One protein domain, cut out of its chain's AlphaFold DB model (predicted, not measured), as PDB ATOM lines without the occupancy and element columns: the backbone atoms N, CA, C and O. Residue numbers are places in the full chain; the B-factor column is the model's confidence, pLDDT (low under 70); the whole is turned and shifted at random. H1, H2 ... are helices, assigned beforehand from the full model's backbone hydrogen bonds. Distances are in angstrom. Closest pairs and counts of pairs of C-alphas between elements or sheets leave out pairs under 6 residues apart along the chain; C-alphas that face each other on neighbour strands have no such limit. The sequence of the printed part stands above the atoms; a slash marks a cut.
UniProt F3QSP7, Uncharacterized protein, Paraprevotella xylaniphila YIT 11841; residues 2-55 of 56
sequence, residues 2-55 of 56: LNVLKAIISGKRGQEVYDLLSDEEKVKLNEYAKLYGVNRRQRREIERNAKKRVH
ATOM      1  N   LEU A   2     -22.966  80.758  95.491       73.56
ATOM      2  CA  LEU A   2     -21.484  80.751  95.618       73.56
ATOM      3  C   LEU A   2     -20.820  79.436  95.140       73.56
ATOM      4  O   LEU A   2     -19.743  79.454  94.548       73.56
ATOM      5  N   ASN A   3     -21.486  78.296  95.353       77.75
ATOM      6  CA  ASN A   3     -20.998  76.969  94.949       77.75
ATOM      7  C   ASN A   3     -21.042  76.754  93.430       77.75
ATOM      8  O   ASN A   3     -20.154  76.117  92.871       77.75
ATOM      9  N   VAL A   4     -22.036  77.340  92.762       79.56
ATOM     10  CA  VAL A   4     -22.195  77.297  91.303       79.56
ATOM     11  C   VAL A   4     -21.069  78.088  90.640       79.56
ATOM     12  O   VAL A   4     -20.409  77.583  89.738       79.56
ATOM     13  N   LEU A   5     -20.777  79.295  91.145       76.88
ATOM     14  CA  LEU A   5     -19.660  80.117  90.665       76.88
ATOM     15  C   LEU A   5     -18.314  79.408  90.847       76.88
ATOM     16  O   LEU A   5     -17.520  79.349  89.910       76.88
ATOM     17  N   LYS A   6     -18.080  78.800  92.016       81.25
ATOM     18  CA  LYS A   6     -16.883  77.980  92.257       81.25
ATOM     19  C   LYS A   6     -16.789  76.800  91.289       81.25
ATOM     20  O   LYS A   6     -15.710  76.550  90.761       81.25
ATOM     21  N   ALA A   7     -17.892  76.099  91.026       77.81
ATOM     22  CA  ALA A   7     -17.926  74.972  90.095       77.81
ATOM     23  C   ALA A   7     -17.603  75.392  88.652       77.81
ATOM     24  O   ALA A   7     -16.825  74.711  87.985       77.81
ATOM     25  N   ILE A   8     -18.133  76.535  88.201       80.12
ATOM     26  CA  ILE A   8     -17.823  77.114  86.885       80.12
ATOM     27  C   ILE A   8     -16.335  77.469  86.786       80.12
ATOM     28  O   ILE A   8     -15.675  77.064  85.833       80.12
ATOM     29  N   ILE A   9     -15.792  78.182  87.780       79.88
ATOM     30  CA  ILE A   9     -14.374  78.587  87.808       79.88
ATOM     31  C   ILE A   9     -13.449  77.363  87.869       79.88
ATOM     32  O   ILE A   9     -12.386  77.360  87.259       79.88
ATOM     33  N   SER A  10     -13.881  76.298  88.544       85.81
ATOM     34  CA  SER A  10     -13.149  75.026  88.625       85.81
ATOM     35  C   SER A  10     -13.234  74.188  87.342       85.81
ATOM     36  O   SER A  10     -12.734  73.068  87.313       85.81
ATOM     37  N   GLY A  11     -13.890  74.688  86.288       84.56
ATOM     38  CA  GLY A  11     -13.968  74.018  84.990       84.56
ATOM     39  C   GLY A  11     -14.924  72.826  84.939       84.56
ATOM     40  O   GLY A  11     -14.830  72.022  84.009       84.56
ATOM     41  N   LYS A  12     -15.849  72.692  85.904       85.19
ATOM     42  CA  LYS A  12     -16.863  71.629  85.865       85.19
ATOM     43  C   LYS A  12     -17.734  71.751  84.617       85.19
ATOM     44  O   LYS A  12     -18.040  72.850  84.145       85.19
ATOM     45  N   ARG A  13     -18.160  70.611  84.071       81.06
ATOM     46  CA  ARG A  13     -18.995  70.571  82.864       81.06
ATOM     47  C   ARG A  13     -20.362  71.180  83.163       81.06
ATOM     48  O   ARG A  13     -20.866  71.098  84.277       81.06
ATOM     49  N   GLY A  14     -21.003  71.742  82.138       79.62
ATOM     50  CA  GLY A  14     -22.289  72.431  82.296       79.62
ATOM     51  C   GLY A  14     -23.386  71.588  82.960       79.62
ATOM     52  O   GLY A  14     -24.185  72.144  83.700       79.62
ATOM     53  N   GLN A  15     -23.390  70.263  82.754       81.62
ATOM     54  CA  GLN A  15     -24.322  69.357  83.435       81.62
ATOM     55  C   GLN A  15     -24.014  69.242  84.931       81.62
ATOM     56  O   GLN A  15     -24.912  69.376  85.744       81.62
ATOM     57  N   GLU A  16     -22.742  69.101  85.305       83.06
ATOM     58  CA  GLU A  16     -22.342  69.034  86.714       83.06
ATOM     59  C   GLU A  16     -22.667  70.335  87.454       83.06
ATOM     60  O   GLU A  16     -23.047  70.314  88.617       83.06
ATOM     61  N   VAL A  17     -22.535  71.482  86.783       84.88
ATOM     62  CA  VAL A  17     -22.945  72.782  87.333       84.88
ATOM     63  C   VAL A  17     -24.469  72.871  87.456       84.88
ATOM     64  O   VAL A  17     -24.963  73.420  88.436       84.88
ATOM     65  N   TYR A  18     -25.210  72.322  86.490       84.69
ATOM     66  CA  TYR A  18     -26.673  72.271  86.511       84.69
ATOM     67  C   TYR A  18     -27.203  71.384  87.642       84.69
ATOM     68  O   TYR A  18     -28.171  71.742  88.306       84.69
ATOM     69  N   ASP A  19     -26.543  70.259  87.904       87.81
ATOM     70  CA  ASP A  19     -26.932  69.314  88.951       87.81
ATOM     71  C   ASP A  19     -26.694  69.876  90.364       87.81
ATOM     72  O   ASP A  19     -27.347  69.444  91.310       87.81
ATOM     73  N   LEU A  20     -25.817  70.880  90.507       89.44
ATOM     74  CA  LEU A  20     -25.590  71.612  91.763       89.44
ATOM     75  C   LEU A  20     -26.678  72.648  92.088       89.44
ATOM     76  O   LEU A  20     -26.650  73.222  93.178       89.44
ATOM     77  N   LEU A  21     -27.584  72.932  91.151       87.06
ATOM     78  CA  LEU A  21     -28.694  73.858  91.364       87.06
ATOM     79  C   LEU A  21     -29.840  73.158  92.097       87.06
ATOM     80  O   LEU A  21     -30.142  71.992  91.823       87.06
ATOM     81  N   SER A  22     -30.522  73.890  92.978       90.31
ATOM     82  CA  SER A  22     -31.811  73.429  93.504       90.31
ATOM     83  C   SER A  22     -32.862  73.368  92.391       90.31
ATOM     84  O   SER A  22     -32.713  73.997  91.339       90.31
ATOM     85  N   ASP A  23     -33.955  72.638  92.610       87.75
ATOM     86  CA  ASP A  23     -35.016  72.521  91.604       87.75
ATOM     87  C   ASP A  23     -35.646  73.883  91.261       87.75
ATOM     88  O   ASP A  23     -35.899  74.177  90.094       87.75
ATOM     89  N   GLU A  24     -35.779  74.779  92.239       87.38
ATOM     90  CA  GLU A  24     -36.239  76.158  92.026       87.38
ATOM     91  C   GLU A  24     -35.238  77.000  91.215       87.38
ATOM     92  O   GLU A  24     -35.632  77.768  90.331       87.38
ATOM     93  N   GLU A  25     -33.932  76.856  91.470       85.50
ATOM     94  CA  GLU A  25     -32.883  77.528  90.690       85.50
ATOM     95  C   GLU A  25     -32.848  77.009  89.240       85.50
ATOM     96  O   GLU A  25     -32.671  77.797  88.306       85.50
ATOM     97  N   LYS A  26     -33.077  75.705  89.029       85.94
ATOM     98  CA  LYS A  26     -33.199  75.093  87.693       85.94
ATOM     99  C   LYS A  26     -34.404  75.633  86.929       85.94
ATOM    100  O   LYS A  26     -34.274  75.926  85.740       85.94
ATOM    101  N   VAL A  27     -35.554  75.785  87.590       84.06
ATOM    102  CA  VAL A  27     -36.763  76.371  86.987       84.06
ATOM    103  C   VAL A  27     -36.485  77.799  86.529       84.06
ATOM    104  O   VAL A  27     -36.675  78.092  85.347       84.06
ATOM    105  N   LYS A  28     -35.917  78.646  87.396       84.44
ATOM    106  CA  LYS A  28     -35.536  80.020  87.031       84.44
ATOM    107  C   LYS A  28     -34.538  80.049  85.879       84.44
ATOM    108  O   LYS A  28     -34.721  80.808  84.933       84.44
ATOM    109  N   LEU A  29     -33.498  79.213  85.907       82.25
ATOM    110  CA  LEU A  29     -32.514  79.140  84.822       82.25
ATOM    111  C   LEU A  29     -33.169  78.758  83.486       82.25
ATOM    112  O   LEU A  29     -32.841  79.342  82.453       82.25
ATOM    113  N   ASN A  30     -34.104  77.809  83.502       79.56
ATOM    114  CA  ASN A  30     -34.853  77.395  82.319       79.56
ATOM    115  C   ASN A  30     -35.798  78.499  81.816       79.56
ATOM    116  O   ASN A  30     -35.928  78.679  80.605       79.56
ATOM    117  N   GLU A  31     -36.428  79.260  82.711       81.06
ATOM    118  CA  GLU A  31     -37.226  80.442  82.361       81.06
ATOM    119  C   GLU A  31     -36.362  81.545  81.750       81.06
ATOM    120  O   GLU A  31     -36.700  82.054  80.684       81.06
ATOM    121  N   TYR A  32     -35.201  81.845  82.339       78.62
ATOM    122  CA  TYR A  32     -34.218  82.765  81.762       78.62
ATOM    123  C   TYR A  32     -33.739  82.280  80.388       78.62
ATOM    124  O   TYR A  32     -33.690  83.062  79.443       78.62
ATOM    125  N   ALA A  33     -33.443  80.992  80.222       74.75
ATOM    126  CA  ALA A  33     -33.036  80.439  78.933       74.75
ATOM    127  C   ALA A  33     -34.147  80.532  77.870       74.75
ATOM    128  O   ALA A  33     -33.847  80.757  76.697       74.75
ATOM    129  N   LYS A  34     -35.420  80.393  78.267       69.25
ATOM    130  CA  LYS A  34     -36.584  80.609  77.392       69.25
ATOM    131  C   LYS A  34     -36.778  82.086  77.043       69.25
ATOM    132  O   LYS A  34     -37.000  82.390  75.877       69.25
ATOM    133  N   LEU A  35     -36.667  82.980  78.025       68.12
ATOM    134  CA  LEU A  35     -36.849  84.430  77.875       68.12
ATOM    135  C   LEU A  35     -35.750  85.069  77.021       68.12
ATOM    136  O   LEU A  35     -36.033  85.888  76.155       68.12
ATOM    137  N   TYR A  36     -34.501  84.669  77.246       67.31
ATOM    138  CA  TYR A  36     -33.330  85.202  76.547       67.31
ATOM    139  C   TYR A  36     -32.893  84.330  75.361       67.31
ATOM    140  O   TYR A  36     -31.938  84.662  74.664       67.31
ATOM    141  N   GLY A  37     -33.623  83.238  75.107       55.62
ATOM    142  CA  GLY A  37     -33.802  82.632  73.793       55.62
ATOM    143  C   GLY A  37     -32.530  82.340  73.007       55.62
ATOM    144  O   GLY A  37     -32.504  82.590  71.807       55.62
ATOM    145  N   VAL A  38     -31.483  81.793  73.627       65.06
ATOM    146  CA  VAL A  38     -30.342  81.292  72.851       65.06
ATOM    147  C   VAL A  38     -30.713  79.909  72.332       65.06
ATOM    148  O   VAL A  38     -30.501  78.887  72.991       65.06
ATOM    149  N   ASN A  39     -31.301  79.858  71.140       67.06
ATOM    150  CA  ASN A  39     -31.611  78.582  70.511       67.06
ATOM    151  C   ASN A  39     -30.316  77.772  70.284       67.06
ATOM    152  O   ASN A  39     -29.198  78.299  70.277       67.06
ATOM    153  N   ARG A  40     -30.444  76.454  70.081       63.69
ATOM    154  CA  ARG A  40     -29.294  75.537  69.944       63.69
ATOM    155  C   ARG A  40     -28.266  76.003  68.901       63.69
ATOM    156  O   ARG A  40     -27.076  75.723  69.044       63.69
ATOM    157  N   ARG A  41     -28.714  76.709  67.858       68.75
ATOM    158  CA  ARG A  41     -27.862  77.262  66.801       68.75
ATOM    159  C   ARG A  41     -27.063  78.468  67.299       68.75
ATOM    160  O   ARG A  41     -25.848  78.475  67.121       68.75
ATOM    161  N   GLN A  42     -27.709  79.408  67.981       69.50
ATOM    162  CA  GLN A  42     -27.067  80.584  68.577       69.50
ATOM    163  C   GLN A  42     -26.087  80.187  69.689       69.50
ATOM    164  O   GLN A  42     -24.992  80.735  69.779       69.50
ATOM    165  N   ARG A  43     -26.398  79.142  70.465       69.38
ATOM    166  CA  ARG A  43     -25.485  78.617  71.492       69.38
ATOM    167  C   ARG A  43     -24.191  78.081  70.872       69.38
ATOM    168  O   ARG A  43     -23.100  78.440  71.304       69.38
ATOM    169  N   ARG A  44     -24.306  77.287  69.800       74.31
ATOM    170  CA  ARG A  44     -23.156  76.774  69.028       74.31
ATOM    171  C   ARG A  44     -22.350  77.878  68.340       74.31
ATOM    172  O   ARG A  44     -21.191  77.667  67.984       74.31
ATOM    173  N   GLU A  45     -22.961  79.022  68.065       75.81
ATOM    174  CA  GLU A  45     -22.289  80.181  67.482       75.81
ATOM    175  C   GLU A  45     -21.476  80.944  68.530       75.81
ATOM    176  O   GLU A  45     -20.291  81.194  68.312       75.81
ATOM    177  N   ILE A  46     -22.059  81.192  69.705       72.19
ATOM    178  CA  ILE A  46     -21.359  81.779  70.857       72.19
ATOM    179  C   ILE A  46     -20.158  80.907  71.257       72.19
ATOM    180  O   ILE A  46     -19.045  81.417  71.392       72.19
ATOM    181  N   GLU A  47     -20.340  79.586  71.353       72.94
ATOM    182  CA  GLU A  47     -19.263  78.632  71.667       72.94
ATOM    183  C   GLU A  47     -18.125  78.655  70.624       72.94
ATOM    184  O   GLU A  47     -16.946  78.566  70.981       72.94
ATOM    185  N   ARG A  48     -18.445  78.813  69.331       77.69
ATOM    186  CA  ARG A  48     -17.438  78.929  68.260       77.69
ATOM    187  C   ARG A  48     -16.678  80.253  68.323       77.69
ATOM    188  O   ARG A  48     -15.458  80.253  68.153       77.69
ATOM    189  N   ASN A  49     -17.367  81.359  68.583       72.12
ATOM    190  CA  ASN A  49     -16.745  82.680  68.677       72.12
ATOM    191  C   ASN A  49     -15.843  82.801  69.913       72.12
ATOM    192  O   ASN A  49     -14.750  83.359  69.814       72.12
ATOM    193  N   ALA A  50     -16.238  82.209  71.042       65.62
ATOM    194  CA  ALA A  50     -15.404  82.138  72.241       65.62
ATOM    195  C   ALA A  50     -14.091  81.373  71.984       65.62
ATOM    196  O   ALA A  50     -13.021  81.880  72.309       65.62
ATOM    197  N   LYS A  51     -14.143  80.212  71.312       70.38
ATOM    198  CA  LYS A  51     -12.939  79.440  70.937       70.38
ATOM    199  C   LYS A  51     -11.986  80.216  70.023       70.38
ATOM    200  O   LYS A  51     -10.776  80.124  70.195       70.38
ATOM    201  N   LYS A  52     -12.518  81.004  69.081       65.75
ATOM    202  CA  LYS A  52     -11.705  81.839  68.180       65.75
ATOM    203  C   LYS A  52     -10.977  82.975  68.903       65.75
ATOM    204  O   LYS A  52      -9.868  83.304  68.505       65.75
ATOM    205  N   ARG A  53     -11.566  83.562  69.953       54.03
ATOM    206  CA  ARG A  53     -10.907  84.619  70.750       54.03
ATOM    207  C   ARG A  53      -9.756  84.100  71.614       54.03
ATOM    208  O   ARG A  53      -8.904  84.891  71.971       54.03
ATOM    209  N   VAL A  54      -9.719  82.803  71.922       54.97
ATOM    210  CA  VAL A  54      -8.620  82.173  72.683       54.97
ATOM    211  C   VAL A  54      -7.386  81.904  71.804       54.97
ATOM    212  O   VAL A  54      -6.309  81.662  72.325       54.97
ATOM    213  N   HIS A  55      -7.526  81.937  70.474       53.12
ATOM    214  CA  HIS A  55      -6.435  81.695  69.515       53.12
ATOM    215  C   HIS A  55      -5.908  82.986  68.853       53.12
ATOM    216  O   HIS A  55      -5.300  82.922  67.785       53.12
TER     217      HIS A  55
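AT A GLANCE: This is residues 2 to 55 of the 56 residues of an uncharacterized protein of Paraprevotella xylaniphila YIT 11841 (UniProt F3QSP7). The chain makes a loose, open horseshoe: a small helical hairpin of H1 and H2 forms one end, H3 leads away from it, and H4 makes the other arm, with an empty middle between H4 and the hairpin. H3 and H4 form the two sides of a wide V, joined through residues 36 to 39, and H4 sticks out from the rest. The printed part has 54 residues with four named helices, H1, H2, H3 and H4 in that order, and no named strand; the class is all helix. The whole is loose, with a radius of gyration of the C-alphas of 12.9 A, and flat, spanning 35 by 27 by 15 A.

IN THESE COORDINATES: H1 is residues 2 to 9, with C-alpha 2 at (-21.484, 80.751, 95.618), and is 10.8 A long from first to last C-alpha. H2, residues 14 to 19, measures 8.7 A. H3, residues 23 to 35, measures 18.3 A and begins at C-alpha 23 (-35.016, 72.521, 91.604). H4, residues 40 to 53, measures 20.5 A and ends at C-alpha 53 (-10.907, 84.619, 70.750).

HOW THE PARTS SIT: H1 and H2 touch as a helical hairpin, at a shallow tilt of 22 degrees, opposite ways; their closest C-alphas, of Val 4 and Val 17, are 6.1 A apart. H2 and H3 are close but not clearly touching, the closest C-alphas being those of Tyr 18 and Lys 26 at 7.2 A, with a steep tilt of 41 degrees, opposite ways. H3 and H4 are apart, and H4 is also apart from H1 and H2. H1 and H3 are apart. In H1, H2, H3 and H4 every O i to N i+4 pair is within hydrogen-bond range.

THE WHOLE: The C-alphas farthest apart, of Glu 24 and His 55, are 37.8 A apart. The printed part has no cut, and its three links between helices are tight. Residues 30 to 37, 39 to 45 and 47 to 55 stand free. The mean pLDDT of the printed part is 76.2; residues 34 to 43, residue 50 and residues 52 to 55 are under 70.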